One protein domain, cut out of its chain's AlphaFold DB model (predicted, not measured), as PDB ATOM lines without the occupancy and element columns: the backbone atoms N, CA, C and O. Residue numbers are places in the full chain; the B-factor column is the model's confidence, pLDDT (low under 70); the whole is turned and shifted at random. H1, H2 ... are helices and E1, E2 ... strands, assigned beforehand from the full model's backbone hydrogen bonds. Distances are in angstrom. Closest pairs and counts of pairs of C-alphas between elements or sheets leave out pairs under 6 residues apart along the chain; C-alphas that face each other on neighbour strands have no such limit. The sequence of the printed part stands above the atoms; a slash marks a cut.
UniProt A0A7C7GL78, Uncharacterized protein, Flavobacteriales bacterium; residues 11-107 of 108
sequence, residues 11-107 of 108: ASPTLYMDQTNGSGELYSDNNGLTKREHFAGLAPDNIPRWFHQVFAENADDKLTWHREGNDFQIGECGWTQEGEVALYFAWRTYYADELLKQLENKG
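This is residues 11 to 107 of the 108 residues of an uncharacterized protein of Flavobacteriales bacterium (UniProt A0A7C7GL78). What is the shape? A thin strand hairpin, E1 and E2, extends from the first end of the long helix H3, on which short H1 packs and which H2 only just touches; residues 16 to 29 stick out as a loop at the far end of the whole's longest axis from the hairpin, and residues 101 to 107, of which 101 to 105 belong to H3, stick out separately. How large is it? The printed part has 97 residues, with three named helices and two named strands in the order H1, H2, E1, E2, H3; the class is mostly helix, with 42 of the 50 residues in named elements in helices, and E1 and E2 make one antiparallel sheet. The whole is extended, radius of gyration of the C-alphas 20.3 A, spanning 74 by 35 by 19 A.

How do strands pair? E1, residues 64 to 67, and E2, residues 76 to 79, form an antiparallel hairpin at 159 degrees; N 65 and O 78, 2.9 A apart, are within hydrogen-bond range. Which helices touch? H1, residues 35 to 41, touches H3, residues 81 to 105, with closest C-alphas Ala 40 and Arg 92, 4.6 A. H2, residues 49 to 58, only just touches H3, with 3 pairs of C-alphas within 8 A, Phe 55 and Leu 87 closest at 6.9 A. Every O i to N i+4 pair is within hydrogen-bond range in H1 and H3, 5 of 6 in H2.

Where does H1 begin? C-alpha 35 is at (30.348, -36.203, 6.863). Where does H3 end? It runs 36.5 A from first to last C-alpha, to C-alpha 105 at (26.453, -51.057, 7.731).

Any cut? The printed part has no cut and no long link. Where is pLDDT under 70? Residues 11 to 32, 68 to 70, 72 to 77 and 105 to 107.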
ATOM      1  N   ALA A  11      30.302 -33.614  10.202       64.94
ATOM      2  CA  ALA A  11      31.434 -34.529  10.366       64.94
ATOM      3  C   ALA A  11      32.062 -34.447  11.763       64.94
ATOM      4  O   ALA A  11      32.671 -35.406  12.230       64.94
ATOM      5  N   SER A  12      31.879 -33.310  12.434       57.62
ATOM      6  CA  SER A  12      32.309 -33.058  13.803       57.62
ATOM      7  C   SER A  12      31.225 -32.249  14.524       57.62
ATOM      8  O   SER A  12      30.580 -31.414  13.878       57.62
ATOM      9  N   PRO A  13      30.993 -32.445  15.836       47.50
ATOM     10  CA  PRO A  13      30.179 -31.518  16.605       47.50
ATOM     11  C   PRO A  13      30.821 -30.138  16.495       47.50
ATOM     12  O   PRO A  13      32.013 -29.990  16.766       47.50
ATOM     13  N   THR A  14      30.054 -29.127  16.094       47.88
ATOM     14  CA  THR A  14      30.488 -27.736  16.189       47.88
ATOM     15  C   THR A  14      30.847 -27.490  17.651       47.88
ATOM     16  O   THR A  14      29.960 -27.420  18.503       47.88
ATOM     17  N   LEU A  15      32.141 -27.435  17.976       42.66
ATOM     18  CA  LEU A  15      32.571 -26.972  19.286       42.66
ATOM     19  C   LEU A  15      32.100 -25.523  19.370       42.66
ATOM     20  O   LEU A  15      32.642 -24.645  18.702       42.66
ATOM     21  N   TYR A  16      31.029 -25.304  20.131       37.72
ATOM     22  CA  TYR A  16      30.626 -23.987  20.594       37.72
ATOM     23  C   TYR A  16      31.859 -23.388  21.281       37.72
ATOM     24  O   TYR A  16      32.203 -23.772  22.397       37.72
ATOM     25  N   MET A  17      32.585 -22.521  20.578       41.22
ATOM     26  CA  MET A  17      33.649 -21.727  21.175       41.22
ATOM     27  C   MET A  17      32.974 -20.668  22.041       41.22
ATOM     28  O   MET A  17      32.557 -19.623  21.544       41.22
ATOM     29  N   ASP A  18      32.834 -20.965  23.332       36.12
ATOM     30  CA  ASP A  18      32.799 -19.909  24.334       36.12
ATOM     31  C   ASP A  18      34.223 -19.351  24.499       36.12
ATOM     32  O   ASP A  18      35.217 -20.079  24.459       36.12
ATOM     33  N   GLN A  19      34.304 -18.030  24.575       53.44
ATOM     34  CA  GLN A  19      35.503 -17.212  24.431       53.44
ATOM     35  C   GLN A  19      36.530 -17.489  25.536       53.44
ATOM     36  O   GLN A  19      36.178 -17.492  26.708       53.44
ATOM     37  N   THR A  20      37.824 -17.586  25.212       41.31
ATOM     38  CA  THR A  20      38.896 -17.068  26.086       41.31
ATOM     39  C   THR A  20      40.230 -16.971  25.348       41.31
ATOM     40  O   THR A  20      40.700 -17.912  24.721       41.31
ATOM     41  N   ASN A  21      40.825 -15.781  25.440       46.84
ATOM     42  CA  ASN A  21      42.166 -15.390  25.010       46.84
ATOM     43  C   ASN A  21      43.205 -16.525  25.046       46.84
ATOM     44  O   ASN A  21      43.642 -16.939  26.118       46.84
ATOM     45  N   GLY A  22      43.679 -16.949  23.879       41.12
ATOM     46  CA  GLY A  22      44.797 -17.877  23.771       41.12
ATOM     47  C   GLY A  22      45.302 -17.934  22.342       41.12
ATOM     48  O   GLY A  22      44.653 -18.499  21.471       41.12
ATOM     49  N   SER A  23      46.448 -17.309  22.100       47.03
ATOM     50  CA  SER A  23      47.195 -17.372  20.847       47.03
ATOM     51  C   SER A  23      47.554 -18.822  20.510       47.03
ATOM     52  O   SER A  23      48.497 -19.380  21.070       47.03
ATOM     53  N   GLY A  24      46.806 -19.424  19.597       40.69
ATOM     54  CA  GLY A  24      47.130 -20.701  18.982       40.69
ATOM     55  C   GLY A  24      46.390 -20.780  17.660       40.69
ATOM     56  O   GLY A  24      45.164 -20.837  17.650       40.69
ATOM     57  N   GLU A  25      47.125 -20.718  16.554       46.22
ATOM     58  CA  GLU A  25      46.599 -20.948  15.209       46.22
ATOM     59  C   GLU A  25      46.026 -22.372  15.129       46.22
ATOM     60  O   GLU A  25      46.726 -23.336  14.829       46.22
ATOM     61  N   LEU A  26      44.741 -22.526  15.447       43.22
ATOM     62  CA  LEU A  26      43.996 -23.764  15.247       43.22
ATOM     63  C   LEU A  26      43.434 -23.766  13.823       43.22
ATOM     64  O   LEU A  26      42.231 -23.621  13.617       43.22
ATOM     65  N   TYR A  27      44.310 -23.935  12.831       40.72
ATOM     66  CA  TYR A  27      43.894 -24.277  11.470       40.72
ATOM     67  C   TYR A  27      43.431 -25.737  11.439       40.72
ATOM     68  O   TYR A  27      44.164 -26.650  11.065       40.72
ATOM     69  N   SER A  28      42.195 -25.966  11.867       44.03
ATOM     70  CA  SER A  28      41.441 -27.163  11.508       44.03
ATOM     71  C   SER A  28      40.087 -26.712  10.974       44.03
ATOM     72  O   SER A  28      39.067 -26.805  11.657       44.03
ATOM     73  N   ASP A  29      40.087 -26.240   9.725       50.97
ATOM     74  CA  ASP A  29      38.930 -25.745   8.956       50.97
ATOM     75  C   ASP A  29      37.895 -26.839   8.599       50.97
ATOM     76  O   ASP A  29      37.093 -26.689   7.684       50.97
ATOM     77  N   ASN A  30      37.867 -27.955   9.332       51.81
ATOM     78  CA  ASN A  30      36.826 -28.982   9.212       51.81
ATOM     79  C   ASN A  30      35.579 -28.664  10.065       51.81
ATOM     80  O   ASN A  30      34.612 -29.430  10.062       51.81
ATOM     81  N   ASN A  31      35.589 -27.553  10.813       56.72
ATOM     82  CA  ASN A  31      34.445 -27.084  11.591       56.72
ATOM     83  C   ASN A  31      33.332 -26.597  10.645       56.72
ATOM     84  O   ASN A  31      33.389 -25.483  10.137       56.72
ATOM     85  N   GLY A  32      32.310 -27.431  10.427       62.91
ATOM     86  CA  GLY A  32      31.122 -27.088   9.633       62.91
ATOM     87  C   GLY A  32      30.889 -27.946   8.388       62.91
ATOM     88  O   GLY A  32      29.836 -27.816   7.773       62.91
ATOM     89  N   LEU A  33      31.817 -28.845   8.043       73.50
ATOM     90  CA  LEU A  33      31.620 -29.794   6.946       73.50
ATOM     91  C   LEU A  33      30.640 -30.902   7.340       73.50
ATOM     92  O   LEU A  33      30.651 -31.403   8.470       73.50
ATOM     93  N   THR A  34      29.828 -31.336   6.385       80.94
ATOM     94  CA  THR A  34      29.069 -32.586   6.474       80.94
ATOM     95  C   THR A  34      30.011 -33.792   6.433       80.94
ATOM     96  O   THR A  34      31.134 -33.709   5.923       80.94
ATOM     97  N   LYS A  35      29.572 -34.951   6.943       80.38
ATOM     98  CA  LYS A  35      30.348 -36.203   6.863       80.38
ATOM     99  C   LYS A  35      30.746 -36.528   5.424       80.38
ATOM    100  O   LYS A  35      31.879 -36.943   5.192       80.38
ATOM    101  N   ARG A  36      29.848 -36.297   4.458       83.50
ATOM    102  CA  ARG A  36      30.142 -36.487   3.033       83.50
ATOM    103  C   ARG A  36      31.273 -35.580   2.554       83.50
ATOM    104  O   ARG A  36      32.205 -36.078   1.936       83.50
ATOM    105  N   GLU A  37      31.219 -34.281   2.839       83.69
ATOM    106  CA  GLU A  37      32.265 -33.337   2.414       83.69
ATOM    107  C   GLU A  37      33.614 -33.662   3.055       83.69
ATOM    108  O   GLU A  37      34.642 -33.662   2.378       83.69
ATOM    109  N   HIS A  38      33.604 -34.020   4.339       85.06
ATOM    110  CA  HIS A  38      34.806 -34.450   5.040       85.06
ATOM    111  C   HIS A  38      35.436 -35.684   4.377       85.06
ATOM    112  O   HIS A  38      36.622 -35.669   4.046       85.06
ATOM    113  N   PHE A  39      34.656 -36.736   4.112       86.38
ATOM    114  CA  PHE A  39      35.176 -37.938   3.456       86.38
ATOM    115  C   PHE A  39      35.567 -37.707   1.995       86.38
ATOM    116  O   PHE A  39      36.545 -38.293   1.535       86.38
ATOM    117  N   ALA A  40      34.868 -36.822   1.283       88.12
ATOM    118  CA  ALA A  40      35.235 -36.431  -0.074       88.12
ATOM    119  C   ALA A  40      36.610 -35.751  -0.098       88.12
ATOM    120  O   ALA A  40      37.392 -35.981  -1.021       88.12
ATOM    121  N   GLY A  41      36.937 -34.962   0.932       85.00
ATOM    122  CA  GLY A  41      38.258 -34.363   1.131       85.00
ATOM    123  C   GLY A  41      39.379 -35.390   1.327       85.00
ATOM    124  O   GLY A  41      40.492 -35.171   0.851       85.00
ATOM    125  N   LEU A  42      39.075 -36.537   1.939       87.25
ATOM    126  CA  LEU A  42      40.033 -37.618   2.215       87.25
ATOM    127  C   LEU A  42      40.272 -38.577   1.038       87.25
ATOM    128  O   LEU A  42      41.082 -39.497   1.160       87.25
ATOM    129  N   ALA A  43      39.558 -38.414  -0.076       90.62
ATOM    130  CA  ALA A  43      39.734 -39.276  -1.236       90.62
ATOM    131  C   ALA A  43      41.168 -39.166  -1.804       90.62
ATOM    132  O   ALA A  43      41.684 -38.050  -1.926       90.62
ATOM    133  N   PRO A  44      41.804 -40.288  -2.191       91.88
ATOM    134  CA  PRO A  44      43.112 -40.267  -2.838       91.88
ATOM    135  C   PRO A  44      43.086 -39.491  -4.157       91.88
ATOM    136  O   PRO A  44      42.150 -39.647  -4.941       91.88
ATOM    137  N   ASP A  45      44.152 -38.741  -4.445       90.56
ATOM    138  CA  ASP A  45      44.282 -38.008  -5.716       90.56
ATOM    139  C   ASP A  45      44.506 -38.937  -6.919       90.56
ATOM    140  O   ASP A  45      44.205 -38.580  -8.055       90.56
ATOM    141  N   ASN A  46      45.017 -40.151  -6.685       91.81
ATOM    142  CA  ASN A  46      45.141 -41.163  -7.727       91.81
ATOM    143  C   ASN A  46      43.784 -41.846  -7.956       91.81
ATOM    144  O   ASN A  46      43.384 -42.726  -7.187       91.81
ATOM    145  N   ILE A  47      43.089 -41.427  -9.015       92.69
ATOM    146  CA  ILE A  47      41.805 -41.997  -9.429       92.69
ATOM    147  C   ILE A  47      42.047 -43.386 -10.044       92.69
ATOM    148  O   ILE A  47      42.796 -43.517 -11.016       92.69
ATOM    149  N   PRO A  48      41.415 -44.455  -9.529       92.31
ATOM    150  CA  PRO A  48      41.620 -45.794 -10.063       92.31
ATOM    151  C   PRO A  48      41.188 -45.921 -11.528       92.31
ATOM    152  O   PRO A  48      40.127 -45.439 -11.921       92.31
ATOM    153  N   ARG A  49      41.950 -46.678 -12.331       89.25
ATOM    154  CA  ARG A  49      41.652 -46.901 -13.761       89.25
ATOM    155  C   ARG A  49      40.244 -47.448 -14.019       89.25
ATOM    156  O   ARG A  49      39.629 -47.090 -15.017       89.25
ATOM    157  N   TRP A  50      39.733 -48.302 -13.135       91.62
ATOM    158  CA  TRP A  50      38.372 -48.822 -13.268       91.62
ATOM    159  C   TRP A  50      37.324 -47.704 -13.132       91.62
ATOM    160  O   TRP A  50      36.313 -47.737 -13.822       91.62
ATOM    161  N   PHE A  51      37.580 -46.681 -12.309       93.00
ATOM    162  CA  PHE A  51      36.668 -45.549 -12.142       93.00
ATOM    163  C   PHE A  51      36.685 -44.643 -13.375       93.00
ATOM    164  O   PHE A  51      35.632 -44.187 -13.804       93.00
ATOM    165  N   HIS A  52      37.850 -44.464 -14.014       89.25
ATOM    166  CA  HIS A  52      37.929 -43.800 -15.322       89.25
ATOM    167  C   HIS A  52      37.027 -44.479 -16.362       89.25
ATOM    168  O   HIS A  52      36.329 -43.791 -17.100       89.25
ATOM    169  N   GLN A  53      37.040 -45.815 -16.422       86.88
ATOM    170  CA  GLN A  53      36.227 -46.580 -17.373       86.88
ATOM    171  C   GLN A  53      34.732 -46.415 -17.089       86.88
ATOM    172  O   GLN A  53      33.987 -46.010 -17.974       86.88
ATOM    173  N   VAL A  54      34.314 -46.633 -15.839       89.12
ATOM    174  CA  VAL A  54      32.905 -46.505 -15.433       89.12
ATOM    175  C   VAL A  54      32.382 -45.085 -15.646       89.12
ATOM    176  O   VAL A  54      31.252 -44.901 -16.096       89.12
ATOM    177  N   PHE A  55      33.192 -44.068 -15.336       89.75
ATOM    178  CA  PHE A  55      32.805 -42.682 -15.571       89.75
ATOM    179  C   PHE A  55      32.663 -42.404 -17.072       89.75
ATOM    180  O   PHE A  55      31.672 -41.806 -17.466       89.75
ATOM    181  N   ALA A  56      33.582 -42.894 -17.913       86.12
ATOM    182  CA  ALA A  56      33.534 -42.698 -19.365       86.12
ATOM    183  C   ALA A  56      32.307 -43.340 -20.019       86.12
ATOM    184  O   ALA A  56      31.709 -42.736 -20.898       86.12
ATOM    185  N   GLU A  57      31.900 -44.527 -19.564       85.62
ATOM    186  CA  GLU A  57      30.708 -45.226 -20.069       85.62
ATOM    187  C   GLU A  57      29.406 -44.440 -19.858       85.62
ATOM    188  O   GLU A  57      28.437 -44.649 -20.585       85.62
ATOM    189  N   ASN A  58      29.378 -43.551 -18.863       84.44
ATOM    190  CA  ASN A  58      28.201 -42.768 -18.486       84.44
ATOM    191  C   ASN A  58      28.402 -41.257 -18.683       84.44
ATOM    192  O   ASN A  58      27.520 -40.470 -18.332       84.44
ATOM    193  N   ALA A  59      29.569 -40.841 -19.178       85.50
ATOM    194  CA  ALA A  59      29.898 -39.441 -19.372       85.50
ATOM    195  C   ALA A  59      29.166 -38.896 -20.600       85.50
ATOM    196  O   ALA A  59      29.013 -39.578 -21.607       85.50
ATOM    197  N   ASP A  60      28.738 -37.640 -20.509       87.38
ATOM    198  CA  ASP A  60      28.255 -36.884 -21.661       87.38
ATOM    199  C   ASP A  60      29.388 -36.749 -22.697       87.38
ATOM    200  O   ASP A  60      30.548 -36.537 -22.324       87.38
ATOM    201  N   ASP A  61      29.052 -36.829 -23.985       84.56
ATOM    202  CA  ASP A  61      29.982 -36.707 -25.115       84.56
ATOM    203  C   ASP A  61      30.826 -35.422 -25.049       84.56
ATOM    204  O   ASP A  61      31.928 -35.376 -25.583       84.56
ATOM    205  N   LYS A  62      30.354 -34.367 -24.368       88.12
ATOM    206  CA  LYS A  62      31.128 -33.124 -24.159       88.12
ATOM    207  C   LYS A  62      32.309 -33.262 -23.182       88.12
ATOM    208  O   LYS A  62      33.203 -32.412 -23.156       88.12
ATOM    209  N   LEU A  63      32.287 -34.273 -22.314       88.25
ATOM    210  CA  LEU A  63      33.302 -34.496 -21.276       88.25
ATOM    211  C   LEU A  63      34.466 -35.339 -21.794       88.25
ATOM    212  O   LEU A  63      35.578 -35.269 -21.270       88.25
ATOM    213  N   THR A  64      34.222 -36.123 -22.832       84.69
ATOM    214  CA  THR A  64      35.228 -36.944 -23.491       84.69
ATOM    215  C   THR A  64      35.553 -36.355 -24.854       84.69
ATOM    216  O   THR A  64      34.845 -35.511 -25.395       84.69
ATOM    217  N   TRP A  65      36.679 -36.757 -25.419       79.25
ATOM    218  CA  TRP A  65      36.922 -36.566 -26.837       79.25
ATOM    219  C   TRP A  65      37.374 -37.882 -27.436       79.25
ATOM    220  O   TRP A  65      38.094 -38.670 -26.813       79.25
ATOM    221  N   HIS A  66      36.944 -38.092 -28.671       76.31
ATOM    222  CA  HIS A  66      37.282 -39.253 -29.465       76.31
ATOM    223  C   HIS A  66      37.965 -38.765 -30.730       76.31
ATOM    224  O   HIS A  66      37.421 -37.952 -31.478       76.31
ATOM    225  N   ARG A  67      39.171 -39.263 -30.967       70.50
ATOM    226  CA  ARG A  67      39.844 -39.109 -32.242       70.50
ATOM    227  C   ARG A  67      39.733 -40.430 -32.972       70.50
ATOM    228  O   ARG A  67      40.372 -41.408 -32.585       70.50
ATOM    229  N   GLU A  68      38.914 -40.456 -34.017       67.31
ATOM    230  CA  GLU A  68      38.871 -41.609 -34.909       67.31
ATOM    231  C   GLU A  68      40.261 -41.828 -35.514       67.31
ATOM    232  O   GLU A  68      40.889 -40.911 -36.053       67.31
ATOM    233  N   GLY A  69      40.759 -43.052 -35.362       63.06
ATOM    234  CA  GLY A  69      41.941 -43.504 -36.071       63.06
ATOM    235  C   GLY A  69      41.585 -43.798 -37.524       63.06
ATOM    236  O   GLY A  69      40.448 -44.146 -37.841       63.06
ATOM    237  N   ASN A  70      42.552 -43.657 -38.424       68.81
ATOM    238  CA  ASN A  70      42.429 -44.219 -39.769       68.81
ATOM    239  C   ASN A  70      42.818 -45.708 -39.753       68.81
ATOM    240  O   ASN A  70      43.277 -46.210 -38.731       68.81
ATOM    241  N   ASP A  71      42.691 -46.406 -40.888       70.38
ATOM    242  CA  ASP A  71      42.915 -47.864 -41.029       70.38
ATOM    243  C   ASP A  71      44.262 -48.397 -40.478       70.38
ATOM    244  O   ASP A  71      44.449 -49.606 -40.351       70.38
ATOM    245  N   PHE A  72      45.207 -47.513 -40.137       62.28
ATOM    246  CA  PHE A  72      46.530 -47.835 -39.601       62.28
ATOM    247  C   PHE A  72      46.797 -47.303 -38.179       62.28
ATOM    248  O   PHE A  72      47.881 -47.550 -37.646       62.28
ATOM    249  N   GLN A  73      45.860 -46.585 -37.545       60.97
ATOM    250  CA  GLN A  73      46.016 -46.025 -36.196       60.97
ATOM    251  C   GLN A  73      44.846 -46.403 -35.283       60.97
ATOM    252  O   GLN A  73      43.686 -46.380 -35.680       60.97
ATOM    253  N   ILE A  74      45.160 -46.741 -34.031       64.81
ATOM    254  CA  ILE A  74      44.152 -46.975 -32.992       64.81
ATOM    255  C   ILE A  74      43.528 -45.620 -32.645       64.81
ATOM    256  O   ILE A  74      44.256 -44.650 -32.445       64.81
ATOM    257  N   GLY A  75      42.195 -45.551 -32.585       61.59
ATOM    258  CA  GLY A  75      41.502 -44.347 -32.131       61.59
ATOM    259  C   GLY A  75      41.939 -43.956 -30.719       61.59
ATOM    260  O   GLY A  75      42.079 -44.809 -29.841       61.59
ATOM    261  N   GLU A  76      42.171 -42.665 -30.505       68.62
ATOM    262  CA  GLU A  76      42.540 -42.123 -29.198       68.62
ATOM    263  C   GLU A  76      41.272 -41.634 -28.494       68.62
ATOM    264  O   GLU A  76      40.420 -40.987 -29.108       68.62
ATOM    265  N   CYS A  77      41.142 -41.928 -27.202       69.88
ATOM    266  CA  CYS A  77      40.129 -41.315 -26.355       69.88
ATOM    267  C   CYS A  77      40.789 -40.634 -25.160       69.88
ATOM    268  O   CYS A  77      41.797 -41.109 -24.627       69.88
ATOM    269  N   GLY A  78      40.217 -39.513 -24.742       82.12
ATOM    270  CA  GLY A  78      40.685 -38.770 -23.585       82.12
ATOM    271  C   GLY A  78      39.601 -37.869 -23.018       82.12
ATOM    272  O   GLY A  78      38.435 -37.946 -23.401       82.12
ATOM    273  N   TRP A  79      40.003 -37.023 -22.077       87.19
ATOM    274  CA  TRP A  79      39.109 -36.125 -21.358       87.19
ATOM    275  C   TRP A  79      39.279 -34.698 -21.856       87.19
ATOM    276  O   TRP A  79      40.398 -34.253 -22.130       87.19
ATOM    277  N   THR A  80      38.173 -33.971 -21.982       90.56
ATOM    278  CA  THR A  80      38.242 -32.510 -22.055       90.56
ATOM    279  C   THR A  80      38.627 -31.964 -20.679       90.56
ATOM    280  O   THR A  80      38.526 -32.668 -19.676       90.56
ATOM    281  N   GLN A  81      39.030 -30.695 -20.594       91.38
ATOM    282  CA  GLN A  81      39.304 -30.072 -19.292       91.38
ATOM    283  C   GLN A  81      38.074 -30.124 -18.364       91.38
ATOM    284  O   GLN A  81      38.207 -30.365 -17.167       91.38
ATOM    285  N   GLU A  82      36.869 -29.938 -18.915       91.50
ATOM    286  CA  GLU A  82      35.617 -30.099 -18.165       91.50
ATOM    287  C   GLU A  82      35.437 -31.551 -17.697       91.50
ATOM    288  O   GLU A  82      35.062 -31.782 -16.550       91.50
ATOM    289  N   GLY A  83      35.769 -32.524 -18.550       92.88
ATOM    290  CA  GLY A  83      35.756 -33.945 -18.212       92.88
ATOM    291  C   GLY A  83      36.713 -34.328 -17.090       92.88
ATOM    292  O   GLY A  83      36.322 -35.079 -16.203       92.88
ATOM    293  N   GLU A  84      37.932 -33.784 -17.072       91.25
ATOM    294  CA  GLU A  84      38.898 -34.029 -15.992       91.25
ATOM    295  C   GLU A  84      38.391 -33.496 -14.647       91.25
ATOM    296  O   GLU A  84      38.458 -34.190 -13.630       91.25
ATOM    297  N   VAL A  85      37.820 -32.287 -14.643       92.75
ATOM    298  CA  VAL A  85      37.216 -31.695 -13.442       92.75
ATOM    299  C   VAL A  85      36.009 -32.517 -12.985       92.75
ATOM    300  O   VAL A  85      35.878 -32.819 -11.798       92.75
ATOM    301  N   ALA A  86      35.141 -32.918 -13.915       93.75
ATOM    302  CA  ALA A  86      33.967 -33.724 -13.608       93.75
ATOM    303  C   ALA A  86      34.356 -35.093 -13.031       93.75
ATOM    304  O   ALA A  86      33.810 -35.501 -12.005       93.75
ATOM    305  N   LEU A  87      35.345 -35.763 -13.628       93.31
ATOM    306  CA  LEU A  87      35.888 -37.030 -13.147       93.31
ATOM    307  C   LEU A  87      36.462 -36.894 -11.729       93.31
ATOM    308  O   LEU A  87      36.194 -37.738 -10.873       93.31
ATOM    309  N   TYR A  88      37.215 -35.822 -11.468       94.00
ATOM    310  CA  TYR A  88      37.792 -35.545 -10.154       94.00
ATOM    311  C   TYR A  88      36.714 -35.424  -9.068       94.00
ATOM    312  O   TYR A  88      36.783 -36.104  -8.041       94.00
ATOM    313  N   PHE A  89      35.677 -34.613  -9.295       93.44
ATOM    314  CA  PHE A  89      34.589 -34.463  -8.324       93.44
ATOM    315  C   PHE A  89      33.717 -35.718  -8.207       93.44
ATOM    316  O   PHE A  89      33.282 -36.060  -7.101       93.44
ATOM    317  N   ALA A  90      33.499 -36.440  -9.307       93.81
ATOM    318  CA  ALA A  90      32.770 -37.704  -9.296       93.81
ATOM    319  C   ALA A  90      33.483 -38.750  -8.429       93.81
ATOM    320  O   ALA A  90      32.839 -39.399  -7.603       93.81
ATOM    321  N   TRP A  91      34.809 -38.867  -8.550       94.69
ATOM    322  CA  TRP A  91      35.608 -39.781  -7.734       94.69
ATOM    323  C   TRP A  91      35.493 -39.469  -6.242       94.69
ATOM    324  O   TRP A  91      35.194 -40.352  -5.439       94.69
ATOM    325  N   ARG A  92      35.667 -38.197  -5.867       94.69
ATOM    326  CA  ARG A  92      35.587 -37.765  -4.463       94.69
ATOM    327  C   ARG A  92      34.206 -38.012  -3.862       94.69
ATOM    328  O   ARG A  92      34.103 -38.443  -2.716       94.69
ATOM    329  N   THR A  93      33.159 -37.797  -4.652       92.12
ATOM    330  CA  THR A  93      31.777 -38.069  -4.241       92.12
ATOM    331  C   THR A  93      31.544 -39.565  -4.043       92.12
ATOM    332  O   THR A  93      31.058 -39.973  -2.990       92.12
ATOM    333  N   TYR A  94      31.954 -40.392  -5.011       93.50
ATOM    334  CA  TYR A  94      31.845 -41.847  -4.919       93.50
ATOM    335  C   TYR A  94      32.575 -42.396  -3.688       93.50
ATOM    336  O   TYR A  94      32.016 -43.193  -2.936       93.50
ATOM    337  N   TYR A  95      33.808 -41.941  -3.456       92.50
ATOM    338  CA  TYR A  95      34.620 -42.362  -2.318       92.50
ATOM    339  C   TYR A  95      33.945 -42.032  -0.980       92.50
ATOM    340  O   TYR A  95      33.863 -42.884  -0.093       92.50
ATOM    341  N   ALA A  96      33.419 -40.811  -0.850       90.94
ATOM    342  CA  ALA A  96      32.702 -40.381   0.342       90.94
ATOM    343  C   ALA A  96      31.455 -41.229   0.608       90.94
ATOM    344  O   ALA A  96      31.239 -41.678   1.735       90.94
ATOM    345  N   ASP A  97      30.652 -41.470  -0.428       89.31
ATOM    346  CA  ASP A  97      29.432 -42.267  -0.320       89.31
ATOM    347  C   ASP A  97      29.730 -43.722   0.057       89.31
ATOM    348  O   ASP A  97      29.005 -44.312   0.856       89.31
ATOM    349  N   GLU A  98      30.807 -44.308  -0.467       91.25
ATOM    350  CA  GLU A  98      31.172 -45.688  -0.150       91.25
ATOM    351  C   GLU A  98      31.682 -45.842   1.289       91.25
ATOM    352  O   GLU A  98      31.313 -46.794   1.980       91.25
ATOM    353  N   LEU A  99      32.455 -44.874   1.792       87.19
ATOM    354  CA  LEU A  99      32.840 -44.838   3.205       87.19
ATOM    355  C   LEU A  99      31.624 -44.681   4.124       87.19
ATOM    356  O   LEU A  99      31.525 -45.379   5.134       87.19
ATOM    357  N   LEU A 100      30.682 -43.805   3.766       86.12
ATOM    358  CA  LEU A 100      29.449 -43.610   4.529       86.12
ATOM    359  C   LEU A 100      28.624 -44.892   4.614       86.12
ATOM    360  O   LEU A 100      28.242 -45.284   5.715       86.12
ATOM    361  N   LYS A 101      28.423 -45.591   3.493       85.75
ATOM    362  CA  LYS A 101      27.725 -46.887   3.477       85.75
ATOM    363  C   LYS A 101      28.404 -47.918   4.373       85.75
ATOM    364  O   LYS A 101      27.732 -48.641   5.103       85.75
ATOM    365  N   GLN A 102      29.736 -47.999   4.342       83.19
ATOM    366  CA  GLN A 102      30.477 -48.926   5.202       83.19
ATOM    367  C   GLN A 102      30.320 -48.597   6.691       83.19
ATOM    368  O   GLN A 102      30.321 -49.511   7.515       83.19
ATOM    369  N   LEU A 103      30.193 -47.316   7.045       75.69
ATOM    370  CA  LEU A 103      29.948 -46.881   8.420       75.69
ATOM    371  C   LEU A 103      28.508 -47.156   8.863       75.69
ATOM    372  O   LEU A 103      28.302 -47.610   9.985       75.69
ATOM    373  N   GLU A 104      27.530 -46.945   7.985       75.44
ATOM    374  CA  GLU A 104      26.119 -47.258   8.246       75.44
ATOM    375  C   GLU A 104      25.902 -48.763   8.441       75.44
ATOM    376  O   GLU A 104      25.254 -49.173   9.399       75.44
ATOM    377  N   ASN A 105      26.540 -49.599   7.618       61.59
ATOM    378  CA  ASN A 105      26.453 -51.057   7.731       61.59
ATOM    379  C   ASN A 105      27.168 -51.632   8.968       61.59
ATOM    380  O   ASN A 105      26.898 -52.766   9.353       61.59
ATOM    381  N   LYS A 106      28.096 -50.889   9.585       55.50
ATOM    382  CA  LYS A 106      28.777 -51.288  10.833       55.50
ATOM    383  C   LYS A 106      28.040 -50.835  12.098       55.50
ATOM    384  O   LYS A 106      28.436 -51.240  13.187       55.50
ATOM    385  N   GLY A 107      27.025 -49.981  11.963       46.47
ATOM    386  CA  GLY A 107      26.236 -49.431  13.069       46.47
ATOM    387  C   GLY A 107      24.880 -50.108  13.296       46.47
ATOM    388  O   GLY A 107      24.077 -49.552  14.043       46.47
TER     389      GLY A 107